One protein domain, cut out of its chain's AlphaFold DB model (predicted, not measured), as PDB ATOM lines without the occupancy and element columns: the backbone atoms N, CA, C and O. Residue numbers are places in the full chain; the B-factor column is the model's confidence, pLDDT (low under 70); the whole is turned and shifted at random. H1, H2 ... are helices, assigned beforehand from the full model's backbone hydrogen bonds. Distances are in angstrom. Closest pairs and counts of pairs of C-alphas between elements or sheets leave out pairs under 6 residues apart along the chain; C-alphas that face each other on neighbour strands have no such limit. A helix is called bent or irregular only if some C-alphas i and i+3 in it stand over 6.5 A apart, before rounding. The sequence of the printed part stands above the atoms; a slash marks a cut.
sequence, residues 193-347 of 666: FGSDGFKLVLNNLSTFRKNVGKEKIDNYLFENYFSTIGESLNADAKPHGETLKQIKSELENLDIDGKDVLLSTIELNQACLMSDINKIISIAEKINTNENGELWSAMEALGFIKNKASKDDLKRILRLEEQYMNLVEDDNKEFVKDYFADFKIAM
ATOM      1  N   PHE A 193     107.676  95.913 102.783       91.31
ATOM      2  CA  PHE A 193     107.893  95.182 101.540       91.31
ATOM      3  C   PHE A 193     106.807  95.489 100.490       91.31
ATOM      4  O   PHE A 193     105.617  95.605 100.789       91.31
ATOM      5  N   GLY A 194     107.228  95.658  99.234       89.25
ATOM      6  CA  GLY A 194     106.336  95.906  98.095       89.25
ATOM      7  C   GLY A 194     105.791  97.336  97.959       89.25
ATOM      8  O   GLY A 194     105.262  97.675  96.889       89.25
ATOM      9  N   SER A 195     105.952  98.193  98.972       91.38
ATOM     10  CA  SER A 195     105.608  99.620  98.902       91.38
ATOM     11  C   SER A 195     106.432 100.370  97.844       91.38
ATOM     12  O   SER A 195     107.493  99.919  97.398       91.38
ATOM     13  N   ASP A 196     105.965 101.555  97.444       88.94
ATOM     14  CA  ASP A 196     106.722 102.423  96.533       88.94
ATOM     15  C   ASP A 196     108.050 102.878  97.160       88.94
ATOM     16  O   ASP A 196     109.051 103.023  96.455       88.94
ATOM     17  N   GLY A 197     108.078 103.078  98.484       90.12
ATOM     18  CA  GLY A 197     109.286 103.425  99.229       90.12
ATOM     19  C   GLY A 197     110.308 102.293  99.227       90.12
ATOM     20  O   GLY A 197     111.465 102.514  98.869       90.12
ATOM     21  N   PHE A 198     109.871 101.067  99.516       94.12
ATOM     22  CA  PHE A 198     110.718  99.878  99.445       94.12
ATOM     23  C   PHE A 198     111.290  99.665  98.038       94.12
ATOM     24  O   PHE A 198     112.501  99.514  97.876       94.12
ATOM     25  N   LYS A 199     110.449  99.754  96.999       93.88
ATOM     26  CA  LYS A 199     110.888  99.646  95.596       93.88
ATOM     27  C   LYS A 199     111.896 100.730  95.219       93.88
ATOM     28  O   LYS A 199     112.847 100.454  94.490       93.88
ATOM     29  N   LEU A 200     111.715 101.960  95.708       93.94
ATOM     30  CA  LEU A 200     112.670 103.047  95.492       93.94
ATOM     31  C   LEU A 200     114.042 102.708  96.087       93.94
ATOM     32  O   LEU A 200     115.054 102.939  95.419       93.94
ATOM     33  N   VAL A 201     114.073 102.159  97.308       94.62
ATOM     34  CA  VAL A 201     115.309 101.719  97.973       94.62
ATOM     35  C   VAL A 201     115.981 100.611  97.169       94.62
ATOM     36  O   VAL A 201     117.142 100.766  96.785       94.62
ATOM     37  N   LEU A 202     115.234  99.556  96.833       93.69
ATOM     38  CA  LEU A 202     115.732  98.392  96.100       93.69
ATOM     39  C   LEU A 202     116.316  98.775  94.726       93.69
ATOM     40  O   LEU A 202     117.415  98.359  94.368       93.69
ATOM     41  N   ASN A 203     115.639  99.652  93.982       94.00
ATOM     42  CA  ASN A 203     116.087 100.087  92.655       94.00
ATOM     43  C   ASN A 203     117.296 101.045  92.686       94.00
ATOM     44  O   ASN A 203     117.916 101.279  91.650       94.00
ATOM     45  N   ASN A 204     117.638 101.621  93.846       95.25
ATOM     46  CA  ASN A 204     118.694 102.634  93.985       95.25
ATOM     47  C   ASN A 204     119.710 102.298  95.091       95.25
ATOM     48  O   ASN A 204     120.318 103.199  95.682       95.25
ATOM     49  N   LEU A 205     119.929 101.008  95.360       93.75
ATOM     50  CA  LEU A 205     120.727 100.522  96.492       93.75
ATOM     51  C   LEU A 205     122.112 101.143  96.609       93.75
ATOM     52  O   LEU A 205     122.504 101.567  97.691       93.75
ATOM     53  N   SER A 206     122.853 101.250  95.506       94.12
ATOM     54  CA  SER A 206     124.200 101.837  95.516       94.12
ATOM     55  C   SER A 206     124.200 103.279  96.034       94.12
ATOM     56  O   SER A 206     125.113 103.687  96.754       94.12
ATOM     57  N   THR A 207     123.150 104.044  95.725       95.75
ATOM     58  CA  THR A 207     122.986 105.424  96.190       95.75
ATOM     59  C   THR A 207     122.597 105.462  97.663       95.75
ATOM     60  O   THR A 207     123.190 106.226  98.426       95.75
ATOM     61  N   PHE A 208     121.658 104.615  98.090       95.38
ATOM     62  CA  PHE A 208     121.242 104.540  99.493       95.38
ATOM     63  C   PHE A 208     122.367 104.056 100.407       95.38
ATOM     64  O   PHE A 208     122.659 104.714 101.402       95.38
ATOM     65  N   ARG A 209     123.084 102.992 100.035       95.12
ATOM     66  CA  ARG A 209     124.249 102.497 100.783       95.12
ATOM     67  C   ARG A 209     125.337 103.562 100.913       95.12
ATOM     68  O   ARG A 209     125.936 103.693 101.975       95.12
ATOM     69  N   LYS A 210     125.561 104.362  99.862       95.94
ATOM     70  CA  LYS A 210     126.516 105.480  99.885       95.94
ATOM     71  C   LYS A 210     126.064 106.627 100.792       95.94
ATOM     72  O   LYS A 210     126.892 107.205 101.491       95.94
ATOM     73  N   ASN A 211     124.786 107.000 100.740       94.81
ATOM     74  CA  ASN A 211     124.283 108.184 101.437       94.81
ATOM     75  C   ASN A 211     123.913 107.895 102.900       94.81
ATOM     76  O   ASN A 211     124.232 108.691 103.778       94.81
ATOM     77  N   VAL A 212     123.236 106.775 103.162       93.81
ATOM     78  CA  VAL A 212     122.708 106.384 104.480       93.81
ATOM     79  C   VAL A 212     123.703 105.508 105.244       93.81
ATOM     80  O   VAL A 212     123.901 105.717 106.442       93.81
ATOM     81  N   GLY A 213     124.357 104.583 104.538       94.44
ATOM     82  CA  GLY A 213     125.275 103.579 105.083       94.44
ATOM     83  C   GLY A 213     124.830 102.163 104.713       94.44
ATOM     84  O   GLY A 213     123.636 101.878 104.744       94.44
ATOM     85  N   LYS A 214     125.777 101.282 104.352       92.88
ATOM     86  CA  LYS A 214     125.480  99.908 103.901       92.88
ATOM     87  C   LYS A 214     124.680  99.125 104.944       92.88
ATOM     88  O   LYS A 214     123.580  98.692 104.644       92.88
ATOM     89  N   GLU A 215     125.207  99.033 106.159       90.62
ATOM     90  CA  GLU A 215     124.631  98.259 107.266       90.62
ATOM     91  C   GLU A 215     123.154  98.598 107.528       90.62
ATOM     92  O   GLU A 215     122.309  97.715 107.556       90.62
ATOM     93  N   LYS A 216     122.805  99.889 107.610       91.00
ATOM     94  CA  LYS A 216     121.413 100.317 107.842       91.00
ATOM     95  C   LYS A 216     120.458  99.887 106.733       91.00
ATOM     96  O   LYS A 216     119.329  99.497 107.010       91.00
ATOM     97  N   ILE A 217     120.896 100.016 105.481       95.06
ATOM     98  CA  ILE A 217     120.079  99.655 104.319       95.06
ATOM     99  C   ILE A 217     119.923  98.142 104.230       95.06
ATOM    100  O   ILE A 217     118.832  97.663 103.940       95.06
ATOM    101  N   ASP A 218     120.993  97.404 104.501       93.69
ATOM    102  CA  ASP A 218     120.990  95.949 104.418       93.69
ATOM    103  C   ASP A 218     120.133  95.348 105.537       93.69
ATOM    104  O   ASP A 218     119.303  94.496 105.238       93.69
ATOM    105  N   ASN A 219     120.199  95.888 106.759       90.50
ATOM    106  CA  ASN A 219     119.294  95.513 107.849       90.50
ATOM    107  C   ASN A 219     117.831  95.828 107.501       90.50
ATOM    108  O   ASN A 219     116.968  94.972 107.651       90.50
ATOM    109  N   TYR A 220     117.537  97.020 106.968       93.38
ATOM    110  CA  TYR A 220     116.177  97.364 106.527       93.38
ATOM    111  C   TYR A 220     115.637  96.380 105.481       93.38
ATOM    112  O   TYR A 220     114.471  95.987 105.544       93.38
ATOM    113  N   LEU A 221     116.467  95.989 104.510       94.88
ATOM    114  CA  LEU A 221     116.078  95.002 103.507       94.88
ATOM    115  C   LEU A 221     115.877  93.625 104.134       94.88
ATOM    116  O   LEU A 221     114.863  92.992 103.850       94.88
ATOM    117  N   PHE A 222     116.813  93.180 104.975       92.75
ATOM    118  CA  PHE A 222     116.742  91.895 105.663       92.75
ATOM    119  C   PHE A 222     115.445  91.768 106.463       92.75
ATOM    120  O   PHE A 222     114.688  90.840 106.206       92.75
ATOM    121  N   GLU A 223     115.134  92.732 107.332       89.69
ATOM    122  CA  GLU A 223     113.920  92.726 108.161       89.69
ATOM    123  C   GLU A 223     112.643  92.679 107.315       89.69
ATOM    124  O   GLU A 223     111.737  91.886 107.570       89.69
ATOM    125  N   ASN A 224     112.581  93.482 106.247       92.50
ATOM    126  CA  ASN A 224     111.430  93.484 105.345       92.50
ATOM    127  C   ASN A 224     111.247  92.138 104.636       92.50
ATOM    128  O   ASN A 224     110.124  91.636 104.549       92.50
ATOM    129  N   TYR A 225     112.331  91.551 104.123       92.75
ATOM    130  CA  TYR A 225     112.268  90.238 103.491       92.75
ATOM    131  C   TYR A 225     111.919  89.151 104.506       92.75
ATOM    132  O   TYR A 225     111.007  88.373 104.248       92.75
ATOM    133  N   PHE A 226     112.597  89.113 105.653       88.50
ATOM    134  CA  PHE A 226     112.408  88.105 106.692       88.50
ATOM    135  C   PHE A 226     110.976  88.117 107.232       88.50
ATOM    136  O   PHE A 226     110.318  87.079 107.213       88.50
ATOM    137  N   SER A 227     110.450  89.295 107.594       86.38
ATOM    138  CA  SER A 227     109.059  89.457 108.042       86.38
ATOM    139  C   SER A 227     108.068  88.963 106.986       86.38
ATOM    140  O   SER A 227     107.165  88.187 107.289       86.38
ATOM    141  N   THR A 228     108.267  89.345 105.719       88.81
ATOM    142  CA  THR A 228     107.374  88.931 104.622       88.81
ATOM    143  C   THR A 228     107.453  87.425 104.352       88.81
ATOM    144  O   THR A 228     106.448  86.794 104.024       88.81
ATOM    145  N   ILE A 229     108.640  86.821 104.483       88.31
ATOM    146  CA  ILE A 229     108.810  85.370 104.377       88.31
ATOM    147  C   ILE A 229     108.097  84.680 105.544       88.31
ATOM    148  O   ILE A 229     107.374  83.720 105.299       88.31
ATOM    149  N   GLY A 230     108.233  85.156 106.783       81.44
ATOM    150  CA  GLY A 230     107.553  84.580 107.953       81.44
ATOM    151  C   GLY A 230     106.028  84.577 107.815       81.44
ATOM    152  O   GLY A 230     105.377  83.561 108.040       81.44
ATOM    153  N   GLU A 231     105.452  85.664 107.297       81.75
ATOM    154  CA  GLU A 231     104.008  85.760 107.034       81.75
ATOM    155  C   GLU A 231     103.489  84.732 106.011       81.75
ATOM    156  O   GLU A 231     102.278  84.506 105.925       81.75
ATOM    157  N   SER A 232     104.379  84.069 105.258       77.25
ATOM    158  CA  SER A 232     104.003  83.133 104.193       77.25
ATOM    159  C   SER A 232     103.370  81.814 104.652       77.25
ATOM    160  O   SER A 232     102.881  81.042 103.824       77.25
ATOM    161  N   LEU A 233     103.362  81.541 105.958       72.50
ATOM    162  CA  LEU A 233     102.711  80.366 106.545       72.50
ATOM    163  C   LEU A 233     101.377  80.699 107.237       72.50
ATOM    164  O   LEU A 233     100.642  79.787 107.617       72.50
ATOM    165  N   ASN A 234     101.010  81.983 107.332       71.12
ATOM    166  CA  ASN A 234      99.754  82.411 107.946       71.12
ATOM    167  C   ASN A 234      98.546  82.085 107.054       71.12
ATOM    168  O   ASN A 234      98.526  82.415 105.863       71.12
ATOM    169  N   ALA A 235      97.510  81.490 107.654       58.38
ATOM    170  CA  ALA A 235      96.310  81.009 106.960       58.38
ATOM    171  C   ALA A 235      95.482  82.122 106.279       58.38
ATOM    172  O   ALA A 235      94.796  81.851 105.293       58.38
ATOM    173  N   ASP A 236      95.567  83.363 106.771       55.62
ATOM    174  CA  ASP A 236      94.730  84.490 106.329       55.62
ATOM    175  C   ASP A 236      95.351  85.362 105.218       55.62
ATOM    176  O   ASP A 236      94.690  86.255 104.678       55.62
ATOM    177  N   ALA A 237      96.608  85.119 104.831       54.16
ATOM    178  CA  ALA A 237      97.315  85.938 103.845       54.16
ATOM    179  C   ALA A 237      97.291  85.310 102.426       54.16
ATOM    180  O   ALA A 237      97.519  84.121 102.222       54.16
ATOM    181  N   LYS A 238      96.939  86.121 101.413       53.09
ATOM    182  CA  LYS A 238      96.776  85.725  99.993       53.09
ATOM    183  C   LYS A 238      98.125  85.629  99.243       53.09
ATOM    184  O   LYS A 238      99.087  86.279  99.628       53.09
ATOM    185  N   PRO A 239      98.137  84.987  98.054       52.62
ATOM    186  CA  PRO A 239      98.813  83.712  97.817       52.62
ATOM    187  C   PRO A 239     100.354  83.765  97.948       52.62
ATOM    188  O   PRO A 239     101.058  84.354  97.129       52.62
ATOM    189  N   HIS A 240     100.863  83.018  98.927       65.69
ATOM    190  CA  HIS A 240     102.262  82.964  99.380       65.69
ATOM    191  C   HIS A 240     103.294  82.457  98.368       65.69
ATOM    192  O   HIS A 240     104.448  82.886  98.375       65.69
ATOM    193  N   GLY A 241     102.893  81.567  97.458       71.88
ATOM    194  CA  GLY A 241     103.824  80.946  96.512       71.88
ATOM    195  C   GLY A 241     104.466  81.930  95.528       71.88
ATOM    196  O   GLY A 241     105.645  81.787  95.213       71.88
ATOM    197  N   GLU A 242     103.723  82.935  95.055       80.44
ATOM    198  CA  GLU A 242     104.252  83.929  94.108       80.44
ATOM    199  C   GLU A 242     105.135  84.968  94.809       80.44
ATOM    200  O   GLU A 242     106.194  85.308  94.287       80.44
ATOM    201  N   THR A 243     104.775  85.391  96.026       85.75
ATOM    202  CA  THR A 243     105.603  86.296  96.842       85.75
ATOM    203  C   THR A 243     106.956  85.666  97.173       85.75
ATOM    204  O   THR A 243     107.992  86.295  96.971       85.75
ATOM    205  N   LEU A 244     106.985  84.394  97.592       88.44
ATOM    206  CA  LEU A 244     108.244  83.688  97.863       88.44
ATOM    207  C   LEU A 244     109.113  83.541  96.604       88.44
ATOM    208  O   LEU A 244     110.334  83.674  96.681       88.44
ATOM    209  N   LYS A 245     108.508  83.299  95.430       88.44
ATOM    210  CA  LYS A 245     109.237  83.279  94.147       88.44
ATOM    211  C   LYS A 245     109.812  84.651  93.801       88.44
ATOM    212  O   LYS A 245     110.960  84.724  93.370       88.44
ATOM    213  N   GLN A 246     109.031  85.713  94.000       90.19
ATOM    214  CA  GLN A 246     109.468  87.085  93.769       90.19
ATOM    215  C   GLN A 246     110.672  87.419  94.655       90.19
ATOM    216  O   GLN A 246     111.716  87.795  94.130       90.19
ATOM    217  N   ILE A 247     110.556  87.210  95.970       92.62
ATOM    218  CA  ILE A 247     111.638  87.486  96.922       92.62
ATOM    219  C   ILE A 247     112.885  86.674  96.565       92.62
ATOM    220  O   ILE A 247     113.980  87.226  96.508       92.62
ATOM    221  N   LYS A 248     112.736  85.380  96.253       92.94
ATOM    222  CA  LYS A 248     113.865  84.537  95.839       92.94
ATOM    223  C   LYS A 248     114.590  85.111  94.618       92.94
ATOM    224  O   LYS A 248     115.815  85.181  94.628       92.94
ATOM    225  N   SER A 249     113.849  85.553  93.602       92.50
ATOM    226  CA  SER A 249     114.428  86.161  92.397       92.50
ATOM    227  C   SER A 249     115.097  87.513  92.676       92.50
ATOM    228  O   SER A 249     116.165  87.791  92.131       92.50
ATOM    229  N   GLU A 250     114.520  88.344  93.550       92.69
ATOM    230  CA  GLU A 250     115.148  89.597  93.989       92.69
ATOM    231  C   GLU A 250     116.473  89.325  94.721       92.69
ATOM    232  O   GLU A 250     117.484  89.970  94.436       92.69
ATOM    233  N   LEU A 251     116.500  88.311  95.595       94.12
ATOM    234  CA  LEU A 251     117.690  87.920  96.348       94.12
ATOM    235  C   LEU A 251     118.817  87.381  95.462       94.12
ATOM    236  O   LEU A 251     119.975  87.594  95.803       94.12
ATOM    237  N   GLU A 252     118.539  86.727  94.327       91.06
ATOM    238  CA  GLU A 252     119.578  86.187  93.425       91.06
ATOM    239  C   GLU A 252     120.630  87.241  93.059       91.06
ATOM    240  O   GLU A 252     121.829  86.968  93.135       91.06
ATOM    241  N   ASN A 253     120.180  88.462  92.767       85.75
ATOM    242  CA  ASN A 253     121.025  89.572  92.319       85.75
ATOM    243  C   ASN A 253     121.400  90.553  93.439       85.75
ATOM    244  O   ASN A 253     122.090  91.543  93.187       85.75
ATOM    245  N   LEU A 254     120.945  90.293  94.665       91.75
ATOM    246  CA  LEU A 254     121.178  91.147  95.816       91.75
ATOM    247  C   LEU A 254     122.356  90.620  96.645       91.75
ATOM    248  O   LEU A 254     122.433  89.431  96.958       91.75
ATOM    249  N   ASP A 255     123.276  91.518  96.990       89.69
ATOM    250  CA  ASP A 255     124.376  91.272  97.928       89.69
ATOM    251  C   ASP A 255     124.027  91.945  99.257       89.69
ATOM    252  O   ASP A 255     124.235  93.153  99.382       89.69
ATOM    253  N   ILE A 256     123.411  91.201 100.178       90.25
ATOM    254  CA  ILE A 256     123.035  91.643 101.530       90.25
ATOM    255  C   ILE A 256     123.525  90.637 102.565       90.25
ATOM    256  O   ILE A 256     123.548  89.429 102.309       90.25
ATOM    257  N   ASP A 257     123.866  91.143 103.743       85.06
ATOM    258  CA  ASP A 257     124.186  90.309 104.896       85.06
ATOM    259  C   ASP A 257     122.917  89.520 105.309       85.06
ATOM    260  O   ASP A 257     121.795  90.012 105.182       85.06
ATOM    261  N   GLY A 258     123.066  88.248 105.698       86.25
ATOM    262  CA  GLY A 258     121.930  87.369 106.032       86.25
ATOM    263  C   GLY A 258     121.177  86.751 104.837       86.25
ATOM    264  O   GLY A 258     120.194  86.036 105.037       86.25
ATOM    265  N   LYS A 259     121.632  86.946 103.588       90.62
ATOM    266  CA  LYS A 259     121.007  86.355 102.381       90.62
ATOM    267  C   LYS A 259     120.757  84.844 102.485       90.62
ATOM    268  O   LYS A 259     119.686  84.379 102.096       90.62
ATOM    269  N   ASP A 260     121.722  84.081 102.996       88.19
ATOM    270  CA  ASP A 260     121.614  82.618 103.100       88.19
ATOM    271  C   ASP A 260     120.512  82.180 104.075       88.19
ATOM    272  O   ASP A 260     119.826  81.184 103.827       88.19
ATOM    273  N   VAL A 261     120.281  82.964 105.134       86.25
ATOM    274  CA  VAL A 261     119.182  82.760 106.090       86.25
ATOM    275  C   VAL A 261     117.839  82.975 105.398       86.25
ATOM    276  O   VAL A 261     116.948  82.128 105.494       86.25
ATOM    277  N   LEU A 262     117.699  84.062 104.628       90.31
ATOM    278  CA  LEU A 262     116.478  84.347 103.867       90.31
ATOM    279  C   LEU A 262     116.180  83.231 102.858       90.31
ATOM    280  O   LEU A 262     115.054  82.742 102.789       90.31
ATOM    281  N   LEU A 263     117.190  82.780 102.107       90.81
ATOM    282  CA  LEU A 263     117.034  81.694 101.135       90.81
ATOM    283  C   LEU A 263     116.659  80.371 101.810       90.81
ATOM    284  O   LEU A 263     115.760  79.678 101.327       90.81
ATOM    285  N   SER A 264     117.295  80.042 102.935       87.69
ATOM    286  CA  SER A 264     116.987  78.834 103.709       87.69
ATOM    287  C   SER A 264     115.565  78.866 104.271       87.69
ATOM    288  O   SER A 264     114.848  77.869 104.183       87.69
ATOM    289  N   THR A 265     115.117  80.023 104.763       88.25
ATOM    290  CA  THR A 265     113.750  80.218 105.275       88.25
ATOM    291  C   THR A 265     112.717  80.111 104.147       88.25
ATOM    292  O   THR A 265     111.681  79.471 104.311       88.25
ATOM    293  N   ILE A 266     113.015  80.637 102.951       90.44
ATOM    294  CA  ILE A 266     112.164  80.444 101.763       90.44
ATOM    295  C   ILE A 266     112.044  78.958 101.410       90.44
ATOM    296  O   ILE A 266     110.937  78.487 101.155       90.44
ATOM    297  N   GLU A 267     113.156  78.212 101.383       90.75
ATOM    298  CA  GLU A 267     113.118  76.769 101.107       90.75
ATOM    299  C   GLU A 267     112.287  76.007 102.143       90.75
ATOM    300  O   GLU A 267     111.525  75.108 101.777       90.75
ATOM    301  N   LEU A 268     112.413  76.376 103.417       90.06
ATOM    302  CA  LEU A 268     111.667  75.774 104.516       90.06
ATOM    303  C   LEU A 268     110.161  76.019 104.374       90.06
ATOM    304  O   LEU A 268     109.370  75.073 104.436       90.06
ATOM    305  N   ASN A 269     109.762  77.258 104.093       88.81
ATOM    306  CA  ASN A 269     108.355  77.620 103.943       88.81
ATOM    307  C   ASN A 269     107.747  76.999 102.680       88.81
ATOM    308  O   ASN A 269     106.619  76.509 102.707       88.81
ATOM    309  N   GLN A 270     108.510  76.917 101.583       88.69
ATOM    310  CA  GLN A 270     108.096  76.176 100.388       88.69
ATOM    311  C   GLN A 270     107.872  74.688 100.687       88.69
ATOM    312  O   GLN A 270     106.873  74.122 100.237       88.69
ATOM    313  N   ALA A 271     108.752  74.061 101.474       90.38
ATOM    314  CA  ALA A 271     108.586  72.670 101.887       90.38
ATOM    315  C   ALA A 271     107.331  72.477 102.760       90.38
ATOM    316  O   ALA A 271     106.593  71.513 102.551       90.38
ATOM    317  N   CYS A 272     107.026  73.423 103.656       88.38
ATOM    318  CA  CYS A 272     105.782  73.433 104.436       88.38
ATOM    319  C   CYS A 272     104.539  73.508 103.542       88.38
ATOM    320  O   CYS A 272     103.639  72.673 103.667       88.38
ATOM    321  N   LEU A 273     104.512  74.443 102.584       84.81
ATOM    322  CA  LEU A 273     103.409  74.595 101.624       84.81
ATOM    323  C   LEU A 273     103.206  73.340 100.761       84.81
ATOM    324  O   LEU A 273     102.076  73.002 100.409       84.81
ATOM    325  N   MET A 274     104.287  72.623 100.447       87.25
ATOM    326  CA  MET A 274     104.250  71.358  99.710       87.25
ATOM    327  C   MET A 274     104.005  70.128 100.599       87.25
ATOM    328  O   MET A 274     103.860  69.026 100.074       87.25
ATOM    329  N   SER A 275     103.949  70.293 101.928       87.12
ATOM    330  CA  SER A 275     103.936  69.194 102.907       87.12
ATOM    331  C   SER A 275     105.084  68.183 102.712       87.12
ATOM    332  O   SER A 275     104.913  66.987 102.949       87.12
ATOM    333  N   ASP A 276     106.264  68.652 102.293       93.06
ATOM    334  CA  ASP A 276     107.465  67.825 102.139       93.06
ATOM    335  C   ASP A 276     108.176  67.651 103.491       93.06
ATOM    336  O   ASP A 276     109.106  68.378 103.847       93.06
ATOM    337  N   ILE A 277     107.707  66.661 104.254       93.62
ATOM    338  CA  ILE A 277     108.202  66.324 105.599       93.62
ATOM    339  C   ILE A 277     109.719  66.096 105.599       93.62
ATOM    340  O   ILE A 277     110.428  66.601 106.470       93.62
ATOM    341  N   ASN A 278     110.240  65.369 104.608       95.56
ATOM    342  CA  ASN A 278     111.662  65.042 104.546       95.56
ATOM    343  C   ASN A 278     112.520  66.288 104.354       95.56
ATOM    344  O   ASN A 278     113.537  66.438 105.035       95.56
ATOM    345  N   LYS A 279     112.114  67.182 103.447       95.12
ATOM    346  CA  LYS A 279     112.835  68.429 103.191       95.12
ATOM    347  C   LYS A 279     112.796  69.357 104.407       95.12
ATOM    348  O   LYS A 279     113.840  69.919 104.725       95.12
ATOM    349  N   ILE A 280     111.662  69.459 105.109       94.94
ATOM    350  CA  ILE A 280     111.534  70.249 106.350       94.94
ATOM    351  C   ILE A 280     112.539  69.762 107.396       94.94
ATOM    352  O   ILE A 280     113.370  70.541 107.860       94.94
ATOM    353  N   ILE A 281     112.531  68.460 107.703       96.12
ATOM    354  CA  ILE A 281     113.433  67.885 108.710       96.12
ATOM    355  C   ILE A 281     114.896  68.053 108.286       96.12
ATOM    356  O   ILE A 281     115.732  68.423 109.101       96.12
ATOM    357  N   SER A 282     115.221  67.850 107.007       95.81
ATOM    358  CA  SER A 282     116.595  68.007 106.515       95.81
ATOM    359  C   SER A 282     117.101  69.448 106.468       95.81
ATOM    360  O   SER A 282     118.315  69.647 106.428       95.81
ATOM    361  N   ILE A 283     116.219  70.450 106.435       93.12
ATOM    362  CA  ILE A 283     116.609  71.848 106.656       93.12
ATOM    363  C   ILE A 283     116.825  72.079 108.154       93.12
ATOM    364  O   ILE A 283     117.878  72.584 108.532       93.12
ATOM    365  N   ALA A 284     115.889  71.639 109.002       94.38
ATOM    366  CA  ALA A 284     115.979  71.771 110.456       94.38
ATOM    367  C   ALA A 284     117.253  71.117 111.039       94.38
ATOM    368  O   ALA A 284     117.899  71.692 111.914       94.38
ATOM    369  N   GLU A 285     117.671  69.966 110.499       95.25
ATOM    370  CA  GLU A 285     118.910  69.251 110.854       95.25
ATOM    371  C   GLU A 285     120.190  70.073 110.592       95.25
ATOM    372  O   GLU A 285     121.224  69.807 111.203       95.25
ATOM    373  N   LYS A 286     120.148  71.068 109.695       92.62
ATOM    374  CA  LYS A 286     121.319  71.881 109.321       92.62
ATOM    375  C   LYS A 286     121.492  73.147 110.161       92.62
ATOM    376  O   LYS A 286     122.533  73.786 110.039       92.62
ATOM    377  N   ILE A 287     120.502  73.510 110.977       90.12
ATOM    378  CA  ILE A 287     120.538  74.732 111.786       90.12
ATOM    379  C   ILE A 287     121.609  74.616 112.871       90.12
ATOM    380  O   ILE A 287     121.534  73.739 113.724       90.12
ATOM    381  N   ASN A 288     122.602  75.498 112.860       89.31
ATOM    382  CA  ASN A 288     123.744  75.459 113.781       89.31
ATOM    383  C   ASN A 288     124.057  76.819 114.434       89.31
ATOM    384  O   ASN A 288     125.077  76.944 115.108       89.31
ATOM    385  N   THR A 289     123.187  77.811 114.245       84.00
ATOM    386  CA  THR A 289     123.235  79.148 114.855       84.00
ATOM    387  C   THR A 289     121.803  79.593 115.187       84.00
ATOM    388  O   THR A 289     120.830  78.986 114.732       84.00
ATOM    389  N   ASN A 290     121.672  80.630 116.017       83.56
ATOM    390  CA  ASN A 290     120.423  81.364 116.214       83.56
ATOM    391  C   ASN A 290     120.630  82.890 116.099       83.56
ATOM    392  O   ASN A 290     119.897  83.667 116.701       83.56
ATOM    393  N   GLU A 291     121.641  83.340 115.346       77.00
ATOM    394  CA  GLU A 291     121.972  84.772 115.229       77.00
ATOM    395  C   GLU A 291     120.865  85.578 114.531       77.00
ATOM    396  O   GLU A 291     120.637  86.735 114.867       77.00
ATOM    397  N   ASN A 292     120.154  84.957 113.583       71.69
ATOM    398  CA  ASN A 292     119.173  85.617 112.713       71.69
ATOM    399  C   ASN A 292     117.765  84.990 112.795       71.69
ATOM    400  O   ASN A 292     116.981  85.099 111.855       71.69
ATOM    401  N   GLY A 293     117.452  84.269 113.881       74.94
ATOM    402  CA  GLY A 293     116.122  83.681 114.124       74.94
ATOM    403  C   GLY A 293     115.783  82.405 113.336       74.94
ATOM    404  O   GLY A 293     114.661  81.911 113.400       74.94
ATOM    405  N   GLU A 294     116.747  81.833 112.618       81.56
ATOM    406  CA  GLU A 294     116.594  80.620 111.796       81.56
ATOM    407  C   GLU A 294     116.157  79.368 112.576       81.56
ATOM    408  O   GLU A 294     115.403  78.543 112.053       81.56
ATOM    409  N   LEU A 295     116.576  79.249 113.841       88.94
ATOM    410  CA  LEU A 295     116.130  78.191 114.749       88.94
ATOM    411  C   LEU A 295     114.626  78.278 115.008       88.94
ATOM    412  O   LEU A 295     113.938  77.258 114.968       88.94
ATOM    413  N   TRP A 296     114.103  79.488 115.210       88.12
ATOM    414  CA  TRP A 296     112.680  79.697 115.464       88.12
ATOM    415  C   TRP A 296     111.840  79.366 114.231       88.12
ATOM    416  O   TRP A 296     110.853  78.643 114.356       88.12
ATOM    417  N   SER A 297     112.287  79.768 113.037       84.62
ATOM    418  CA  SER A 297     111.643  79.376 111.776       84.62
ATOM    419  C   SER A 297     111.620  77.852 111.592       84.62
ATOM    420  O   SER A 297     110.610  77.283 111.176       84.62
ATOM    421  N   ALA A 298     112.714  77.162 111.939       90.50
ATOM    422  CA  ALA A 298     112.780  75.701 111.892       90.50
ATOM    423  C   ALA A 298     111.809  75.039 112.880       90.50
ATOM    424  O   ALA A 298     111.096  74.111 112.498       90.50
ATOM    425  N   MET A 299     111.730  75.527 114.120       92.12
ATOM    426  CA  MET A 299     110.752  75.052 115.107       92.12
ATOM    427  C   MET A 299     109.309  75.304 114.649       92.12
ATOM    428  O   MET A 299     108.456  74.425 114.766       92.12
ATOM    429  N   GLU A 300     109.007  76.454 114.054       88.31
ATOM    430  CA  GLU A 300     107.671  76.712 113.509       88.31
ATOM    431  C   GLU A 300     107.309  75.673 112.429       88.31
ATOM    432  O   GLU A 300     106.285  74.990 112.524       88.31
ATOM    433  N   ALA A 301     108.207  75.449 111.466       88.94
ATOM    434  CA  ALA A 301     108.027  74.467 110.396       88.94
ATOM    435  C   ALA A 301     107.892  73.017 110.902       88.94
ATOM    436  O   ALA A 301     107.079  72.244 110.386       88.94
ATOM    437  N   LEU A 302     108.656  72.632 111.929       92.81
ATOM    438  CA  LEU A 302     108.517  71.328 112.583       92.81
ATOM    439  C   LEU A 302     107.135  71.175 113.241       92.81
ATOM    440  O   LEU A 302     106.531  70.099 113.176       92.81
ATOM    441  N   GLY A 303     106.588  72.258 113.799       88.94
ATOM    442  CA  GLY A 303     105.240  72.286 114.368       88.94
ATOM    443  C   GLY A 303     104.163  71.958 113.329       88.94
ATOM    444  O   GLY A 303     103.264  71.159 113.601       88.94
ATOM    445  N   PHE A 304     104.304  72.470 112.099       84.56
ATOM    446  CA  PHE A 304     103.381  72.202 110.982       84.56
ATOM    447  C   PHE A 304     103.278  70.720 110.591       84.56
ATOM    448  O   PHE A 304     102.255  70.289 110.044       84.56
ATOM    449  N   ILE A 305     104.325  69.930 110.850       87.25
ATOM    450  CA  ILE A 305     104.370  68.505 110.497       87.25
ATOM    451  C   ILE A 305     104.155  67.568 111.682       87.25
ATOM    452  O   ILE A 305     104.049  66.365 111.454       87.25
ATOM    453  N   LYS A 306     104.030  68.074 112.916       85.31
ATOM    454  CA  LYS A 306     103.916  67.258 114.141       85.31
ATOM    455  C   LYS A 306     102.904  66.113 114.015       85.31
ATOM    456  O   LYS A 306     103.234  64.967 114.295       85.31
ATOM    457  N   ASN A 307     101.701  66.405 113.516       80.44
ATOM    458  CA  ASN A 307     100.613  65.423 113.383       80.44
ATOM    459  C   ASN A 307     100.661  64.600 112.079       80.44
ATOM    460  O   ASN A 307      99.799  63.755 111.855       80.44
ATOM    461  N   LYS A 308     101.623  64.876 111.190       84.38
ATOM    462  CA  LYS A 308     101.802  64.202 109.890       84.38
ATOM    463  C   LYS A 308     103.072  63.343 109.842       84.38
ATOM    464  O   LYS A 308     103.187  62.482 108.975       84.38
ATOM    465  N   ALA A 309     104.026  63.605 110.734       87.75
ATOM    466  CA  ALA A 309     105.304  62.918 110.828       87.75
ATOM    467  C   ALA A 309     105.128  61.441 111.219       87.75
ATOM    468  O   ALA A 309     104.355  61.102 112.117       87.75
ATOM    469  N   SER A 310     105.874  60.549 110.564       88.81
ATOM    470  CA  SER A 310     105.956  59.141 110.966       88.81
ATOM    471  C   SER A 310     106.771  58.973 112.256       88.81
ATOM    472  O   SER A 310     107.511  59.867 112.663       88.81
ATOM    473  N   LYS A 311     106.726  57.788 112.885       85.31
ATOM    474  CA  LYS A 311     107.583  57.505 114.053       85.31
ATOM    475  C   LYS A 311     109.076  57.662 113.737       85.31
ATOM    476  O   LYS A 311     109.828  58.077 114.610       85.31
ATOM    477  N   ASP A 312     109.523  57.351 112.521       91.06
ATOM    478  CA  ASP A 312     110.932  57.531 112.147       91.06
ATOM    479  C   ASP A 312     111.285  59.006 111.915       91.06
ATOM    480  O   ASP A 312     112.372  59.434 112.306       91.06
ATOM    481  N   ASP A 313     110.350  59.801 111.393       94.31
ATOM    482  CA  ASP A 313     110.490  61.259 111.303       94.31
ATOM    483  C   ASP A 313     110.592  61.890 112.694       94.31
ATOM    484  O   ASP A 313     111.510  62.662 112.959       94.31
ATOM    485  N   LEU A 314     109.724  61.489 113.627       91.94
ATOM    486  CA  LEU A 314     109.766  61.960 115.012       91.94
ATOM    487  C   LEU A 314     111.102  61.624 115.695       91.94
ATOM    488  O   LEU A 314     111.629  62.460 116.423       91.94
ATOM    489  N   LYS A 315     111.718  60.458 115.426       92.62
ATOM    490  CA  LYS A 315     113.079  60.155 115.934       92.62
ATOM    491  C   LYS A 315     114.112  61.133 115.398       92.62
ATOM    492  O   LYS A 315     115.038  61.486 116.120       92.62
ATOM    493  N   ARG A 316     114.004  61.520 114.123       96.56
ATOM    494  CA  ARG A 316     114.913  62.508 113.531       96.56
ATOM    495  C   ARG A 316     114.739  63.859 114.211       96.56
ATOM    496  O   ARG A 316     115.739  64.418 114.639       96.56
ATOM    497  N   ILE A 317     113.495  64.302 114.382       96.38
ATOM    498  CA  ILE A 317     113.150  65.570 115.033       96.38
ATOM    499  C   ILE A 317     113.656  65.598 116.477       96.38
ATOM    500  O   ILE A 317     114.360  66.522 116.855       96.38
ATOM    501  N   LEU A 318     113.391  64.559 117.271       95.31
ATOM    502  CA  LEU A 318     113.791  64.509 118.683       95.31
ATOM    503  C   LEU A 318     115.312  64.540 118.903       95.31
ATOM    504  O   LEU A 318     115.758  64.938 119.973       95.31
ATOM    505  N   ARG A 319     116.127  64.171 117.905       95.69
ATOM    506  CA  ARG A 319     117.592  64.328 117.988       95.69
ATOM    507  C   ARG A 319     118.050  65.787 117.928       95.69
ATOM    508  O   ARG A 319     119.195  66.055 118.274       95.69
ATOM    509  N   LEU A 320     117.182  66.704 117.503       96.81
ATOM    510  CA  LEU A 320     117.479  68.133 117.420       96.81
ATOM    511  C   LEU A 320     117.350  68.844 118.770       96.81
ATOM    512  O   LEU A 320     117.866  69.945 118.901       96.81
ATOM    513  N   GLU A 321     116.707  68.234 119.771       96.00
ATOM    514  CA  GLU A 321     116.422  68.881 121.059       96.00
ATOM    515  C   GLU A 321     117.693  69.416 121.734       96.00
ATOM    516  O   GLU A 321     117.793  70.608 122.014       96.00
ATOM    517  N   GLU A 322     118.698  68.561 121.943       94.69
ATOM    518  CA  GLU A 322     119.963  68.959 122.577       94.69
ATOM    519  C   GLU A 322     120.724  69.990 121.738       94.69
ATOM    520  O   GLU A 322     121.268  70.957 122.270       94.69
ATOM    521  N   GLN A 323     120.721  69.817 120.415       95.38
ATOM    522  CA  GLN A 323     121.325  70.769 119.490       95.38
ATOM    523  C   GLN A 323     120.677  72.149 119.636       95.38
ATOM    524  O   GLN A 323     121.392  73.126 119.807       95.38
ATOM    525  N   TYR A 324     119.347  72.235 119.630       96.31
ATOM    526  CA  TYR A 324     118.623  73.505 119.688       96.31
ATOM    527  C   TYR A 324     118.736  74.153 121.069       96.31
ATOM    528  O   TYR A 324     118.926  75.364 121.152       96.31
ATOM    529  N   MET A 325     118.734  73.366 122.150       94.50
ATOM    530  CA  MET A 325     119.009  73.878 123.499       94.50
ATOM    531  C   MET A 325     120.404  74.509 123.623       94.50
ATOM    532  O   MET A 325     120.581  75.443 124.401       94.50
ATOM    533  N   ASN A 326     121.392  74.027 122.864       94.62
ATOM    534  CA  ASN A 326     122.745  74.592 122.850       94.62
ATOM    535  C   ASN A 326     122.877  75.858 121.984       94.62
ATOM    536  O   ASN A 326     123.905  76.530 122.059       94.62
ATOM    537  N   LEU A 327     121.870  76.181 121.167       93.00
ATOM    538  CA  LEU A 327     121.848  77.366 120.301       93.00
ATOM    539  C   LEU A 327     121.117  78.562 120.926       93.00
ATOM    540  O   LEU A 327     121.107  79.641 120.336       93.00
ATOM    541  N   VAL A 328     120.496  78.386 122.094       89.44
ATOM    542  CA  VAL A 328     119.723  79.428 122.780       89.44
ATOM    543  C   VAL A 328     120.343  79.800 124.128       89.44
ATOM    544  O   VAL A 328     121.033  78.998 124.762       89.44
ATOM    545  N   GLU A 329     120.086  81.030 124.575       87.50
ATOM    546  CA  GLU A 329     120.436  81.490 125.924       87.50
ATOM    547  C   GLU A 329     119.675  80.704 127.006       87.50
ATOM    548  O   GLU A 329     118.624  80.116 126.735       87.50
ATOM    549  N   ASP A 330     120.195  80.701 128.239       83.00
ATOM    550  CA  ASP A 330     119.663  79.890 129.345       83.00
ATOM    551  C   ASP A 330     118.164  80.120 129.599       83.00
ATOM    552  O   ASP A 330     117.426  79.150 129.785       83.00
ATOM    553  N   ASP A 331     117.693  81.365 129.500       83.06
ATOM    554  CA  ASP A 331     116.287  81.733 129.719       83.06
ATOM    555  C   ASP A 331     115.322  81.104 128.692       83.06
ATOM    556  O   ASP A 331     114.129  80.965 128.960       83.06
ATOM    557  N   ASN A 332     115.823  80.670 127.530       85.06
ATOM    558  CA  ASN A 332     115.025  80.058 126.463       85.06
ATOM    559  C   ASN A 332     115.094  78.520 126.451       85.06
ATOM    560  O   ASN A 332     114.371  77.879 125.684       85.06
ATOM    561  N   LYS A 333     115.947  77.900 127.276       88.19
ATOM    562  CA  LYS A 333     116.147  76.440 127.250       88.19
ATOM    563  C   LYS A 333     114.897  75.662 127.648       88.19
ATOM    564  O   LYS A 333     114.592  74.659 127.006       88.19
ATOM    565  N   GLU A 334     114.162  76.131 128.656       83.88
ATOM    566  CA  GLU A 334     112.932  75.453 129.092       83.88
ATOM    567  C   GLU A 334     111.857  75.515 128.000       83.88
ATOM    568  O   GLU A 334     111.228  74.506 127.708       83.88
ATOM    569  N   PHE A 335     111.739  76.643 127.289       85.31
ATOM    570  CA  PHE A 335     110.826  76.765 126.151       85.31
ATOM    571  C   PHE A 335     111.145  75.759 125.033       85.31
ATOM    572  O   PHE A 335     110.246  75.096 124.516       85.31
ATOM    573  N   VAL A 336     112.425  75.605 124.669       90.19
ATOM    574  CA  VAL A 336     112.842  74.616 123.659       90.19
ATOM    575  C   VAL A 336     112.523  73.196 124.132       90.19
ATOM    576  O   VAL A 336     111.979  72.394 123.373       90.19
ATOM    577  N   LYS A 337     112.816  72.879 125.392       88.75
ATOM    578  CA  LYS A 337     112.528  71.570 125.988       88.75
ATOM    579  C   LYS A 337     111.028  71.251 125.994       88.75
ATOM    580  O   LYS A 337     110.645  70.154 125.581       88.75
ATOM    581  N   ASP A 338     110.189  72.205 126.387       83.12
ATOM    582  CA  ASP A 338     108.729  72.076 126.372       83.12
ATOM    583  C   ASP A 338     108.199  71.884 124.948       83.12
ATOM    584  O   ASP A 338     107.376  71.002 124.693       83.12
ATOM    585  N   TYR A 339     108.746  72.628 123.987       89.00
ATOM    586  CA  TYR A 339     108.429  72.463 122.571       89.00
ATOM    587  C   TYR A 339     108.723  71.033 122.073       89.00
ATOM    588  O   TYR A 339     107.918  70.441 121.351       89.00
ATOM    589  N   PHE A 340     109.846  70.423 122.473       93.38
ATOM    590  CA  PHE A 340     110.161  69.040 122.090       93.38
ATOM    591  C   PHE A 340     109.371  67.986 122.880       93.38
ATOM    592  O   PHE A 340     109.172  66.877 122.370       93.38
ATOM    593  N   ALA A 341     108.873  68.302 124.082       87.62
ATOM    594  CA  ALA A 341     108.021  67.399 124.864       87.62
ATOM    595  C   ALA A 341     106.782  66.962 124.069       87.62
ATOM    596  O   ALA A 341     106.398  65.793 124.067       87.62
ATOM    597  N   ASP A 342     106.240  67.877 123.281       82.88
ATOM    598  CA  ASP A 342     105.118  67.654 122.385       82.88
ATOM    599  C   ASP A 342     105.375  66.568 121.319       82.88
ATOM    600  O   ASP A 342     104.493  65.758 121.012       82.88
ATOM    601  N   PHE A 343     106.592  66.499 120.772       88.69
ATOM    602  CA  PHE A 343     106.997  65.439 119.838       88.69
ATOM    603  C   PHE A 343     107.269  64.114 120.559       88.69
ATOM    604  O   PHE A 343     107.017  63.046 119.993       88.69
ATOM    605  N   LYS A 344     107.733  64.156 121.818       87.12
ATOM    606  CA  LYS A 344     107.882  62.953 122.657       87.12
ATOM    607  C   LYS A 344     106.521  62.321 122.925       87.12
ATOM    608  O   LYS A 344     106.389  61.107 122.807       87.12
ATOM    609  N   ILE A 345     105.496  63.132 123.192       78.62
ATOM    610  CA  ILE A 345     104.115  62.662 123.363       78.62
ATOM    611  C   ILE A 345     103.602  62.002 122.077       78.62
ATOM    612  O   ILE A 345     103.001  60.931 122.137       78.62
ATOM    613  N   ALA A 346     103.887  62.587 120.908       78.19
ATOM    614  CA  ALA A 346     103.506  62.006 119.617       78.19
ATOM    615  C   ALA A 346     104.169  60.638 119.339       78.19
ATOM    616  O   ALA A 346     103.641  59.840 118.565       78.19
ATOM    617  N   MET A 347     105.297  60.334 119.991       80.56
ATOM    618  CA  MET A 347     105.967  59.033 119.894       80.56
ATOM    619  C   MET A 347     105.329  57.928 120.736       80.56
ATOM    620  O   MET A 347     105.613  56.746 120.505       80.56
TER     621      MET A 347
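What this domain is: This is residues 193 to 347 of the 666 residues of the protein "Thioredoxin family protein" of Butyricimonas synergistica (UniProt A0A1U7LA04). The domain is an elongated stack of helical hairpins, in which H3 to H8 and H10 run back and forth, neighbours side by side, with H5 in the middle. At one end H2 folds back on residues 214 to 217 of H3 and H1 stands crosswise to H2; at the other end H8 and H9 pack on H10. The printed part has 155 residues with ten named helices, H1 to H10 in order, and no named strand; the class is all helix. It is compact, with a radius of gyration of the C-alphas of 17.2 A, and spans 54 by 35 by 24 A.

How they stand to each other: H1, residues 196 to 203, is close to but not clearly touching H2, residues 205 to 211, about perpendicular at 84 degrees; their closest C-alphas, of Val 201 and Phe 208, are 6.7 A apart. H2 touches H3, residues 214 to 233, in a hairpin at a steep tilt of 43 degrees; the closest C-alphas, of Arg 209 and Ile 217, are 6.2 A apart. H3, H4 of residues 240 to 252 and H5 of residues 259 to 273 form an up and down bundle, each running against the one before it. The closest C-alphas of H3 and H5 are those of Phe 226 and Leu 262, 6.2 A; those of H4 and H5 are Leu 244 and Ile 266, 6.4 A. H5, the hub, also touches H6, residues 277 to 284, with C-alphas 268 and 280 closest at 5.8 A, and H7, residues 294 to 305, with C-alphas 272 and 301 closest at 6.5 A. H6 touches H8, residues 311 to 318, the same way at a shallow tilt of 14 degrees; C-alphas 281 and 317 are closest, 6.7 A. H9, residues 320 to 325, and H10, residues 330 to 346, form a hairpin, with C-alphas 325 and 333 closest at 5.4 A. H10 touches H8 with residues 340 to 346 alone, C-alphas 314 and 343 being closest at 6.6 A. Every O i to N i+4 pair is within hydrogen-bond range in H1, H2, H4, H5, H6, H8 and H9; the counts are 14 of 16 in H3, 7 of 8 in H7 and 9 of 13 in H10.

Where its parts are: H1 begins at C-alpha 196 (106.722, 102.423, 96.533), and H10 ends at C-alpha 346 (103.506, 62.006, 119.617). H3 is 30.1 A long, H10 26.0 A and H5 21.2 A. H3 is only just irregular, with C-alphas 230 and 233 6.6 A apart; H10 is irregular, with C-alphas 331 and 334 7.1 A apart.

The domain as a whole: The two C-alphas farthest apart, of Asn 211 and Met 347, are 55.6 A apart. The printed part has no cut and no long link. Residues 234 to 239 stand free, and pLDDT is under 70 at residues 235 to 240.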